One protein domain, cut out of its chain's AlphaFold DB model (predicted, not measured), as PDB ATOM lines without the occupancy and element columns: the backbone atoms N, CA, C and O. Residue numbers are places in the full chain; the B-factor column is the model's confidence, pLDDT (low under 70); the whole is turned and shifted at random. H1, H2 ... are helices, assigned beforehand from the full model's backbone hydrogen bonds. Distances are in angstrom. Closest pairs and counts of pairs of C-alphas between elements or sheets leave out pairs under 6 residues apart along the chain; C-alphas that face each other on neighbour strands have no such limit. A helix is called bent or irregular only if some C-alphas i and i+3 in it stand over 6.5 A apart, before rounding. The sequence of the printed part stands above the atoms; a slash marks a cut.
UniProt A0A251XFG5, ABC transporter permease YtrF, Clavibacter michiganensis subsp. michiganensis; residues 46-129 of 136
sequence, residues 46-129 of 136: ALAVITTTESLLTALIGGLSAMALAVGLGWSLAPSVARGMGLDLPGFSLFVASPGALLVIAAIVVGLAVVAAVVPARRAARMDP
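What this domain is: This is residues 46 to 129 of the 136 residues of the protein "ABC transporter permease YtrF" of Clavibacter michiganensis subsp. michiganensis (UniProt A0A251XFG5). This is a long helical hairpin: the long helix H1 runs nearly the whole length of a rod, and the shorter H2 folds back beside it, slightly crossed. A wide loop of residues 85 to 98 makes the turn at one end, and H1 has a kink on its way there. The printed part has 84 residues with two named helices, H1 then H2, and no named strand; the class is all helix. It is extended, with a radius of gyration of the C-alphas of 19.0 A and spans of 64 by 23 by 13 A.

How they stand to each other: Begin with H1, residues 46 to 84, and look near residue 77, where it has a kink of 40 degrees. There H1 is irregular, but only just: C-alphas 76 and 79 are 6.9 A apart. Next find H2, residues 99 to 125, which touches H1 with 34 pairs of C-alphas within 8 A. Their closest C-alphas are those of Ala 59 and Ala 113, 5.0 A apart. The two helices form a hairpin, running opposite ways at a shallow tilt of 33 degrees, only just short of steep. O i to N i+4 pairs are within hydrogen-bond range in 33 of 35 cases in H1 and 21 of 23 in H2.

Where its parts are: Find C-alpha 46 at (-1.966, 37.146, -6.125); from there H1 runs 55.2 A to C-alpha 84 at (49.550, 53.319, 5.382). H2 runs 39.1 A, from C-alpha 99 to C-alpha 125 at (0.996, 31.814, 0.336). H2 is neither bent nor irregular, but only just: C-alphas 116 and 119 are 6.2 A apart.

The domain as a whole: Look to Pro 90 and Pro 129 for the two C-alphas farthest apart, at 65.6 A. The link from H1 to H2 is long, with 14 residues, and the printed part has no cut. Mean pLDDT of the printed part is 86.0; residues 127 to 129 are under 70.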
ATOM      1  N   ALA A  46      -2.196  35.703  -6.039       86.12
ATOM      2  CA  ALA A  46      -1.966  37.146  -6.125       86.12
ATOM      3  C   ALA A  46      -1.088  37.641  -4.969       86.12
ATOM      4  O   ALA A  46      -0.113  38.354  -5.196       86.12
ATOM      5  N   LEU A  47      -1.374  37.188  -3.743       85.00
ATOM      6  CA  LEU A  47      -0.549  37.515  -2.582       85.00
ATOM      7  C   LEU A  47       0.892  37.012  -2.746       85.00
ATOM      8  O   LEU A  47       1.833  37.765  -2.513       85.00
ATOM      9  N   ALA A  48       1.072  35.766  -3.195       83.94
ATOM     10  CA  ALA A  48       2.396  35.201  -3.424       83.94
ATOM     11  C   ALA A  48       3.198  36.022  -4.446       83.94
ATOM     12  O   ALA A  48       4.367  36.313  -4.203       83.94
ATOM     13  N   VAL A  49       2.580  36.434  -5.559       87.38
ATOM     14  CA  VAL A  49       3.227  37.267  -6.587       87.38
ATOM     15  C   VAL A  49       3.641  38.622  -6.018       87.38
ATOM     16  O   VAL A  49       4.783  39.036  -6.225       87.38
ATOM     17  N   ILE A  50       2.762  39.281  -5.259       87.94
ATOM     18  CA  ILE A  50       3.057  40.578  -4.634       87.94
ATOM     19  C   ILE A  50       4.236  40.442  -3.668       87.94
ATOM     20  O   ILE A  50       5.223  41.160  -3.809       87.94
ATOM     21  N   THR A  51       4.188  39.479  -2.744       86.31
ATOM     22  CA  THR A  51       5.256  39.284  -1.753       86.31
ATOM     23  C   THR A  51       6.576  38.867  -2.399       86.31
ATOM     24  O   THR A  51       7.636  39.319  -1.969       86.31
ATOM     25  N   THR A  52       6.536  38.037  -3.446       86.12
ATOM     26  CA  THR A  52       7.744  37.662  -4.203       86.12
ATOM     27  C   THR A  52       8.354  38.885  -4.872       86.12
ATOM     28  O   THR A  52       9.562  39.079  -4.798       86.12
ATOM     29  N   THR A  53       7.521  39.720  -5.496       89.81
ATOM     30  CA  THR A  53       7.971  40.929  -6.193       89.81
ATOM     31  C   THR A  53       8.548  41.942  -5.210       89.81
ATOM     32  O   THR A  53       9.634  42.457  -5.455       89.81
ATOM     33  N   GLU A  54       7.896  42.170  -4.067       89.12
ATOM     34  CA  GLU A  54       8.421  43.034  -2.999       89.12
ATOM     35  C   GLU A  54       9.771  42.514  -2.490       89.12
ATOM     36  O   GLU A  54      10.753  43.254  -2.481       89.12
ATOM     37  N   SER A  55       9.851  41.219  -2.167       88.56
ATOM     38  CA  SER A  55      11.083  40.589  -1.676       88.56
ATOM     39  C   SER A  55      12.223  40.694  -2.690       88.56
ATOM     40  O   SER A  55      13.350  41.032  -2.324       88.56
ATOM     41  N   LEU A  56      11.932  40.428  -3.967       90.62
ATOM     42  CA  LEU A  56      12.903  40.509  -5.053       90.62
ATOM     43  C   LEU A  56      13.392  41.944  -5.249       90.62
ATOM     44  O   LEU A  56      14.597  42.162  -5.347       90.62
ATOM     45  N   LEU A  57      12.486  42.924  -5.267       91.75
ATOM     46  CA  LEU A  57      12.844  44.335  -5.410       91.75
ATOM     47  C   LEU A  57      13.714  44.808  -4.246       91.75
ATOM     48  O   LEU A  57      14.759  45.409  -4.481       91.75
ATOM     49  N   THR A  58      13.345  44.497  -3.003       90.31
ATOM     50  CA  THR A  58      14.155  44.873  -1.837       90.31
ATOM     51  C   THR A  58      15.535  44.219  -1.872       90.31
ATOM     52  O   THR A  58      16.533  44.896  -1.625       90.31
ATOM     53  N   ALA A  59      15.618  42.931  -2.224       89.69
ATOM     54  CA  ALA A  59      16.891  42.222  -2.320       89.69
ATOM     55  C   ALA A  59      17.775  42.759  -3.460       89.69
ATOM     56  O   ALA A  59      18.979  42.924  -3.266       89.69
ATOM     57  N   LEU A  60      17.197  43.084  -4.620       91.81
ATOM     58  CA  LEU A  60      17.926  43.675  -5.746       91.81
ATOM     59  C   LEU A  60      18.421  45.084  -5.427       91.81
ATOM     60  O   LEU A  60      19.593  45.378  -5.649       91.81
ATOM     61  N   ILE A  61      17.561  45.943  -4.878       93.00
ATOM     62  CA  ILE A  61      17.936  47.310  -4.500       93.00
ATOM     63  C   ILE A  61      19.041  47.266  -3.444       93.00
ATOM     64  O   ILE A  61      20.065  47.929  -3.609       93.00
ATOM     65  N   GLY A  62      18.880  46.453  -2.396       91.19
ATOM     66  CA  GLY A  62      19.886  46.293  -1.346       91.19
ATOM     67  C   GLY A  62      21.202  45.719  -1.874       91.19
ATOM     68  O   GLY A  62      22.271  46.239  -1.572       91.19
ATOM     69  N   GLY A  63      21.138  44.689  -2.717       91.38
ATOM     70  CA  GLY A  63      22.321  44.046  -3.285       91.38
ATOM     71  C   GLY A  63      23.100  44.944  -4.248       91.38
ATOM     72  O   GLY A  63      24.322  45.046  -4.147       91.38
ATOM     73  N   LEU A  64      22.407  45.634  -5.157       91.81
ATOM     74  CA  LEU A  64      23.037  46.546  -6.115       91.81
ATOM     75  C   LEU A  64      23.600  47.795  -5.430       91.81
ATOM     76  O   LEU A  64      24.706  48.222  -5.760       91.81
ATOM     77  N   SER A  65      22.883  48.358  -4.452       94.25
ATOM     78  CA  SER A  65      23.394  49.489  -3.667       94.25
ATOM     79  C   SER A  65      24.605  49.089  -2.826       94.25
ATOM     80  O   SER A  65      25.608  49.803  -2.835       94.25
ATOM     81  N   ALA A  66      24.583  47.914  -2.189       92.50
ATOM     82  CA  ALA A  66      25.740  47.374  -1.480       92.50
ATOM     83  C   ALA A  66      26.940  47.155  -2.415       92.50
ATOM     84  O   ALA A  66      28.062  47.509  -2.053       92.50
ATOM     85  N   MET A  67      26.723  46.635  -3.630       92.12
ATOM     86  CA  MET A  67      27.784  46.474  -4.630       92.12
ATOM     87  C   MET A  67      28.385  47.824  -5.039       92.12
ATOM     88  O   MET A  67      29.606  47.972  -5.054       92.12
ATOM     89  N   ALA A  68      27.544  48.818  -5.336       93.12
ATOM     90  CA  ALA A  68      27.996  50.160  -5.701       93.12
ATOM     91  C   ALA A  68      28.809  50.811  -4.570       93.12
ATOM     92  O   ALA A  68      29.883  51.362  -4.819       93.12
ATOM     93  N   LEU A  69      28.341  50.684  -3.325       94.94
ATOM     94  CA  LEU A  69      29.060  51.158  -2.142       94.94
ATOM     95  C   LEU A  69      30.393  50.430  -1.965       94.94
ATOM     96  O   LEU A  69      31.407  51.082  -1.746       94.94
ATOM     97  N   ALA A  70      30.426  49.105  -2.109       91.75
ATOM     98  CA  ALA A  70      31.654  48.324  -1.980       91.75
ATOM     99  C   ALA A  70      32.711  48.735  -3.018       91.75
ATOM    100  O   ALA A  70      33.883  48.880  -2.674       91.75
ATOM    101  N   VAL A  71      32.303  48.976  -4.269       92.25
ATOM    102  CA  VAL A  71      33.208  49.455  -5.326       92.25
ATOM    103  C   VAL A  71      33.686  50.880  -5.044       92.25
ATOM    104  O   VAL A  71      34.885  51.144  -5.125       92.25
ATOM    105  N   GLY A  72      32.778  51.787  -4.669       92.56
ATOM    106  CA  GLY A  72      33.127  53.175  -4.352       92.56
ATOM    107  C   GLY A  72      34.077  53.291  -3.154       92.56
ATOM    108  O   GLY A  72      35.066  54.026  -3.201       92.56
ATOM    109  N   LEU A  73      33.821  52.516  -2.098       92.69
ATOM    110  CA  LEU A  73      34.707  52.405  -0.938       92.69
ATOM    111  C   LEU A  73      36.044  51.759  -1.313       92.69
ATOM    112  O   LEU A  73      37.087  52.242  -0.885       92.69
ATOM    113  N   GLY A  74      36.035  50.725  -2.157       90.44
ATOM    114  CA  GLY A  74      37.249  50.101  -2.680       90.44
ATOM    115  C   GLY A  74      38.162  51.105  -3.384       90.44
ATOM    116  O   GLY A  74      39.336  51.201  -3.046       90.44
ATOM    117  N   TRP A  75      37.630  51.910  -4.306       89.62
ATOM    118  CA  TRP A  75      38.418  52.915  -5.036       89.62
ATOM    119  C   TRP A  75      38.915  54.067  -4.163       89.62
ATOM    120  O   TRP A  75      40.032  54.539  -4.357       89.62
ATOM    121  N   SER A  76      38.108  54.517  -3.205       89.38
ATOM    122  CA  SER A  76      38.466  55.655  -2.347       89.38
ATOM    123  C   SER A  76      39.431  55.280  -1.220       89.38
ATOM    124  O   SER A  76      40.341  56.051  -0.908       89.38
ATOM    125  N   LEU A  77      39.267  54.103  -0.611       90.31
ATOM    126  CA  LEU A  77      40.046  53.688   0.557       90.31
ATOM    127  C   LEU A  77      41.318  52.925   0.185       90.31
ATOM    128  O   LEU A  77      42.321  53.071   0.887       90.31
ATOM    129  N   ALA A  78      41.316  52.147  -0.904       88.69
ATOM    130  CA  ALA A  78      42.458  51.301  -1.260       88.69
ATOM    131  C   ALA A  78      43.794  52.063  -1.373       88.69
ATOM    132  O   ALA A  78      44.775  51.566  -0.818       88.69
ATOM    133  N   PRO A  79      43.877  53.266  -1.979       86.25
ATOM    134  CA  PRO A  79      45.143  54.003  -2.059       86.25
ATOM    135  C   PRO A  79      45.646  54.482  -0.690       86.25
ATOM    136  O   PRO A  79      46.842  54.477  -0.404       86.25
ATOM    137  N   SER A  80      44.734  54.901   0.189       86.81
ATOM    138  CA  SER A  80      45.082  55.365   1.537       86.81
ATOM    139  C   SER A  80      45.556  54.214   2.421       86.81
ATOM    140  O   SER A  80      46.542  54.365   3.142       86.81
ATOM    141  N   VAL A  81      44.917  53.047   2.310       87.88
ATOM    142  CA  VAL A  81      45.352  51.824   2.998       87.88
ATOM    143  C   VAL A  81      46.702  51.344   2.457       87.88
ATOM    144  O   VAL A  81      47.586  51.030   3.251       87.88
ATOM    145  N   ALA A  82      46.906  51.360   1.135       87.50
ATOM    146  CA  ALA A  82      48.179  50.973   0.518       87.50
ATOM    147  C   ALA A  82      49.345  51.818   1.043       87.50
ATOM    148  O   ALA A  82      50.357  51.267   1.474       87.50
ATOM    149  N   ARG A  83      49.167  53.145   1.101       86.44
ATOM    150  CA  ARG A  83      50.162  54.070   1.667       86.44
ATOM    151  C   ARG A  83      50.441  53.808   3.142       86.44
ATOM    152  O   ARG A  83      51.601  53.738   3.529       86.44
ATOM    153  N   GLY A  84      49.398  53.612   3.952       87.31
ATOM    154  CA  GLY A  84      49.550  53.319   5.382       87.31
ATOM    155  C   GLY A  84      50.294  52.009   5.668       87.31
ATOM    156  O   GLY A  84      50.948  51.891   6.699       87.31
ATOM    157  N   MET A  85      50.232  51.046   4.745       87.31
ATOM    158  CA  MET A  85      50.922  49.755   4.848       87.31
ATOM    159  C   MET A  85      52.289  49.727   4.142       87.31
ATOM    160  O   MET A  85      52.935  48.681   4.128       87.31
ATOM    161  N   GLY A  86      52.735  50.839   3.543       83.12
ATOM    162  CA  GLY A  86      53.989  50.899   2.780       83.12
ATOM    163  C   GLY A  86      53.960  50.119   1.459       83.12
ATOM    164  O   GLY A  86      55.009  49.777   0.922       83.12
ATOM    165  N   LEU A  87      52.767  49.826   0.935       83.12
ATOM    166  CA  LEU A  87      52.532  49.053  -0.289       83.12
ATOM    167  C   LEU A  87      52.256  49.948  -1.509       83.12
ATOM    168  O   LEU A  87      51.670  49.495  -2.489       83.12
ATOM    169  N   ASP A  88      52.659  51.217  -1.460       77.00
ATOM    170  CA  ASP A  88      52.473  52.183  -2.550       77.00
ATOM    171  C   ASP A  88      53.565  52.005  -3.623       77.00
ATOM    172  O   ASP A  88      54.488  52.809  -3.753       77.00
ATOM    173  N   LEU A  89      53.516  50.874  -4.337       78.44
ATOM    174  CA  LEU A  89      54.413  50.592  -5.457       78.44
ATOM    175  C   LEU A  89      53.779  51.043  -6.784       78.44
ATOM    176  O   LEU A  89      52.590  50.798  -7.013       78.44
ATOM    177  N   PRO A  90      54.560  51.628  -7.712       73.38
ATOM    178  CA  PRO A  90      54.057  52.009  -9.027       73.38
ATOM    179  C   PRO A  90      53.514  50.782  -9.777       73.38
ATOM    180  O   PRO A  90      54.237  49.821 -10.033       73.38
ATOM    181  N   GLY A  91      52.222  50.818 -10.116       73.56
ATOM    182  CA  GLY A  91      51.510  49.727 -10.795       73.56
ATOM    183  C   GLY A  91      50.853  48.694  -9.869       73.56
ATOM    184  O   GLY A  91      50.150  47.812 -10.362       73.56
ATOM    185  N   PHE A  92      51.022  48.800  -8.548       76.44
ATOM    186  CA  PHE A  92      50.331  47.952  -7.579       76.44
ATOM    187  C   PHE A  92      49.042  48.627  -7.093       76.44
ATOM    188  O   PHE A  92      49.062  49.753  -6.605       76.44
ATOM    189  N   SER A  93      47.912  47.926  -7.203       75.44
ATOM    190  CA  SER A  93      46.637  48.365  -6.631       75.44
ATOM    191  C   SER A  93      46.079  47.283  -5.717       75.44
ATOM    192  O   SER A  93      45.902  46.139  -6.136       75.44
ATOM    193  N   LEU A  94      45.736  47.663  -4.483       79.44
ATOM    194  CA  LEU A  94      45.042  46.786  -3.535       79.44
ATOM    195  C   LEU A  94      43.617  46.434  -3.979       79.44
ATOM    196  O   LEU A  94      43.043  45.463  -3.487       79.44
ATOM    197  N   PHE A  95      43.037  47.208  -4.895       83.12
ATOM    198  CA  PHE A  95      41.691  46.977  -5.390       83.12
ATOM    199  C   PHE A  95      41.655  47.061  -6.913       83.12
ATOM    200  O   PHE A  95      41.974  48.089  -7.514       83.12
ATOM    201  N   VAL A  96      41.232  45.968  -7.544       81.62
ATOM    202  CA  VAL A  96      41.072  45.873  -8.996       81.62
ATOM    203  C   VAL A  96      39.656  45.397  -9.286       81.62
ATOM    204  O   VAL A  96      39.308  44.245  -9.042       81.62
ATOM    205  N   ALA A  97      38.833  46.294  -9.826       80.81
ATOM    206  CA  ALA A  97      37.489  45.975 -10.291       80.81
ATOM    207  C   ALA A  97      37.526  45.713 -11.799       80.81
ATOM    208  O   ALA A  97      37.337  46.623 -12.605       80.81
ATOM    209  N   SER A  98      37.806  44.468 -12.193       88.25
ATOM    210  CA  SER A  98      37.683  44.093 -13.603       88.25
ATOM    211  C   SER A  98      36.200  44.019 -14.003       88.25
ATOM    212  O   SER A  98      35.384  43.539 -13.207       88.25
ATOM    213  N   PRO A  99      35.822  44.427 -15.231       88.44
ATOM    214  CA  PRO A  99      34.437  44.322 -15.698       88.44
ATOM    215  C   PRO A  99      33.878  42.897 -15.591       88.44
ATOM    216  O   PRO A  99      32.731  42.707 -15.193       88.44
ATOM    217  N   GLY A 100      34.710  41.885 -15.864       91.50
ATOM    218  CA  GLY A 100      34.335  40.478 -15.716       91.50
ATOM    219  C   GLY A 100      34.021  40.088 -14.270       91.50
ATOM    220  O   GLY A 100      33.007  39.441 -14.020       91.50
ATOM    221  N   ALA A 101      34.832  40.525 -13.300       89.00
ATOM    222  CA  ALA A 101      34.569  40.255 -11.886       89.00
ATOM    223  C   ALA A 101      33.288  40.946 -11.398       89.00
ATOM    224  O   ALA A 101      32.500  40.330 -10.682       89.00
ATOM    225  N   LEU A 102      33.044  42.191 -11.820       91.00
ATOM    226  CA  LEU A 102      31.818  42.916 -11.473       91.00
ATOM    227  C   LEU A 102      30.566  42.222 -12.019       91.00
ATOM    228  O   LEU A 102      29.574  42.116 -11.302       91.00
ATOM    229  N   LEU A 103      30.617  41.701 -13.249       93.75
ATOM    230  CA  LEU A 103      29.514  40.925 -13.824       93.75
ATOM    231  C   LEU A 103      29.246  39.636 -13.042       93.75
ATOM    232  O   LEU A 103      28.089  39.315 -12.772       93.75
ATOM    233  N   VAL A 104      30.296  38.918 -12.633       92.50
ATOM    234  CA  VAL A 104      30.156  37.711 -11.802       92.50
ATOM    235  C   VAL A 104      29.535  38.052 -10.446       92.50
ATOM    236  O   VAL A 104      28.607  37.372 -10.011       92.50
ATOM    237  N   ILE A 105      29.987  39.126  -9.794       90.56
ATOM    238  CA  ILE A 105      29.423  39.583  -8.516       90.56
ATOM    239  C   ILE A 105      27.952  39.976  -8.688       90.56
ATOM    240  O   ILE A 105      27.113  39.534  -7.905       90.56
ATOM    241  N   ALA A 106      27.613  40.736  -9.731       92.50
ATOM    242  CA  ALA A 106      26.233  41.115 -10.024       92.50
ATOM    243  C   ALA A 106      25.341  39.882 -10.256       92.50
ATOM    244  O   ALA A 106      24.243  39.807  -9.706       92.50
ATOM    245  N   ALA A 107      25.826  38.879 -10.996       94.25
ATOM    246  CA  ALA A 107      25.111  37.621 -11.198       94.25
ATOM    247  C   ALA A 107      24.880  36.860  -9.880       94.25
ATOM    248  O   ALA A 107      23.780  36.358  -9.651       94.25
ATOM    249  N   ILE A 108      25.877  36.820  -8.987       92.81
ATOM    250  CA  ILE A 108      25.741  36.212  -7.653       92.81
ATOM    251  C   ILE A 108      24.700  36.964  -6.817       92.81
ATOM    252  O   ILE A 108      23.844  36.331  -6.203       92.81
ATOM    253  N   VAL A 109      24.737  38.299  -6.817       91.50
ATOM    254  CA  VAL A 109      23.776  39.144  -6.090       91.50
ATOM    255  C   VAL A 109      22.349  38.893  -6.578       91.50
ATOM    256  O   VAL A 109      21.455  38.658  -5.764       91.50
ATOM    257  N   VAL A 110      22.132  38.884  -7.895       91.50
ATOM    258  CA  VAL A 110      20.816  38.603  -8.494       91.50
ATOM    259  C   VAL A 110      20.363  37.178  -8.170       91.50
ATOM    260  O   VAL A 110      19.220  36.977  -7.760       91.50
ATOM    261  N   GLY A 111      21.251  36.189  -8.292       92.00
ATOM    262  CA  GLY A 111      20.942  34.798  -7.958       92.00
ATOM    263  C   GLY A 111      20.535  34.629  -6.494       92.00
ATOM    264  O   GLY A 111      19.519  33.998  -6.200       92.00
ATOM    265  N   LEU A 112      21.276  35.252  -5.574       89.94
ATOM    266  CA  LEU A 112      20.958  35.232  -4.149       89.94
ATOM    267  C   LEU A 112      19.624  35.931  -3.859       89.94
ATOM    268  O   LEU A 112      18.833  35.407  -3.077       89.94
ATOM    269  N   ALA A 113      19.344  37.065  -4.508       88.88
ATOM    270  CA  ALA A 113      18.079  37.785  -4.366       88.88
ATOM    271  C   ALA A 113      16.877  36.918  -4.773       88.88
ATOM    272  O   ALA A 113      15.885  36.849  -4.045       88.88
ATOM    273  N   VAL A 114      16.988  36.197  -5.893       88.19
ATOM    274  CA  VAL A 114      15.951  35.265  -6.356       88.19
ATOM    275  C   VAL A 114      15.742  34.138  -5.348       88.19
ATOM    276  O   VAL A 114      14.606  33.871  -4.959       88.19
ATOM    277  N   VAL A 115      16.818  33.500  -4.878       88.06
ATOM    278  CA  VAL A 115      16.725  32.393  -3.908       88.06
ATOM    279  C   VAL A 115      16.127  32.868  -2.580       88.06
ATOM    280  O   VAL A 115      15.237  32.210  -2.034       88.06
ATOM    281  N   ALA A 116      16.562  34.027  -2.084       85.06
ATOM    282  CA  ALA A 116      16.068  34.607  -0.839       85.06
ATOM    283  C   ALA A 116      14.578  34.980  -0.918       85.06
ATOM    284  O   ALA A 116      13.871  34.845   0.079       85.06
ATOM    285  N   ALA A 117      14.070  35.376  -2.091       84.25
ATOM    286  CA  ALA A 117      12.661  35.724  -2.289       84.25
ATOM    287  C   ALA A 117      11.705  34.510  -2.272       84.25
ATOM    288  O   ALA A 117      10.517  34.663  -1.979       84.25
ATOM    289  N   VAL A 118      12.194  33.288  -2.525       83.31
ATOM    290  CA  VAL A 118      11.343  32.080  -2.590       83.31
ATOM    291  C   VAL A 118      10.752  31.706  -1.226       83.31
ATOM    292  O   VAL A 118       9.592  31.294  -1.135       83.31
ATOM    293  N   VAL A 119      11.537  31.819  -0.153       84.31
ATOM    294  CA  VAL A 119      11.110  31.446   1.206       84.31
ATOM    295  C   VAL A 119       9.933  32.300   1.714       84.31
ATOM    296  O   VAL A 119       8.914  31.707   2.091       84.31
ATOM    297  N   PRO A 120       9.994  33.649   1.711       78.88
ATOM    298  CA  PRO A 120       8.883  34.483   2.167       78.88
ATOM    299  C   PRO A 120       7.645  34.328   1.279       78.88
ATOM    300  O   PRO A 120       6.539  34.227   1.809       78.88
ATOM    301  N   ALA A 121       7.813  34.192  -0.042       76.56
ATOM    302  CA  ALA A 121       6.710  33.940  -0.970       76.56
ATOM    303  C   ALA A 121       5.913  32.679  -0.606       76.56
ATOM    304  O   ALA A 121       4.682  32.698  -0.515       76.56
ATOM    305  N   ARG A 122       6.622  31.576  -0.332       78.94
ATOM    306  CA  ARG A 122       6.001  30.316   0.106       78.94
ATOM    307  C   ARG A 122       5.297  30.455   1.450       78.94
ATOM    308  O   ARG A 122       4.254  29.833   1.646       78.94
ATOM    309  N   ARG A 123       5.857  31.241   2.373       77.94
ATOM    310  CA  ARG A 123       5.289  31.435   3.711       77.94
ATOM    311  C   ARG A 123       4.029  32.302   3.676       77.94
ATOM    312  O   ARG A 123       3.033  31.909   4.273       77.94
ATOM    313  N   ALA A 124       4.028  33.391   2.907       73.12
ATOM    314  CA  ALA A 124       2.849  34.233   2.698       73.12
ATOM    315  C   ALA A 124       1.699  33.459   2.031       73.12
ATOM    316  O   ALA A 124       0.554  33.543   2.467       73.12
ATOM    317  N   ALA A 125       2.001  32.623   1.031       72.12
ATOM    318  CA  ALA A 125       0.996  31.814   0.336       72.12
ATOM    319  C   ALA A 125       0.315  30.755   1.227       72.12
ATOM    320  O   ALA A 125      -0.816  30.350   0.950       72.12
ATOM    321  N   ARG A 126       1.015  30.278   2.266       74.38
ATOM    322  CA  ARG A 126       0.545  29.245   3.204       74.38
ATOM    323  C   ARG A 126      -0.094  29.812   4.471       74.38
ATOM    324  O   ARG A 126      -0.539  29.030   5.302       74.38
ATOM    325  N   MET A 127      -0.128  31.132   4.629       68.56
ATOM    326  CA  MET A 127      -0.723  31.769   5.796       68.56
ATOM    327  C   MET A 127      -2.242  31.560   5.782       68.56
ATOM    328  O   MET A 127      -2.910  31.878   4.790       68.56
ATOM    329  N   ASP A 128      -2.780  30.973   6.855       61.88
ATOM    330  CA  ASP A 128      -4.202  30.655   6.926       61.88
ATOM    331  C   ASP A 128      -5.000  31.881   7.418       61.88
ATOM    332  O   ASP A 128      -4.651  32.462   8.449       61.88
ATOM    333  N   PRO A 129      -6.056  32.323   6.703       59.81
ATOM    334  CA  PRO A 129      -6.766  33.565   7.025       59.81
ATOM    335  C   PRO A 129      -7.511  33.514   8.360       59.81
ATOM    336  O   PRO A 129      -7.774  34.555   8.950       59.81
TER     337      PRO A 129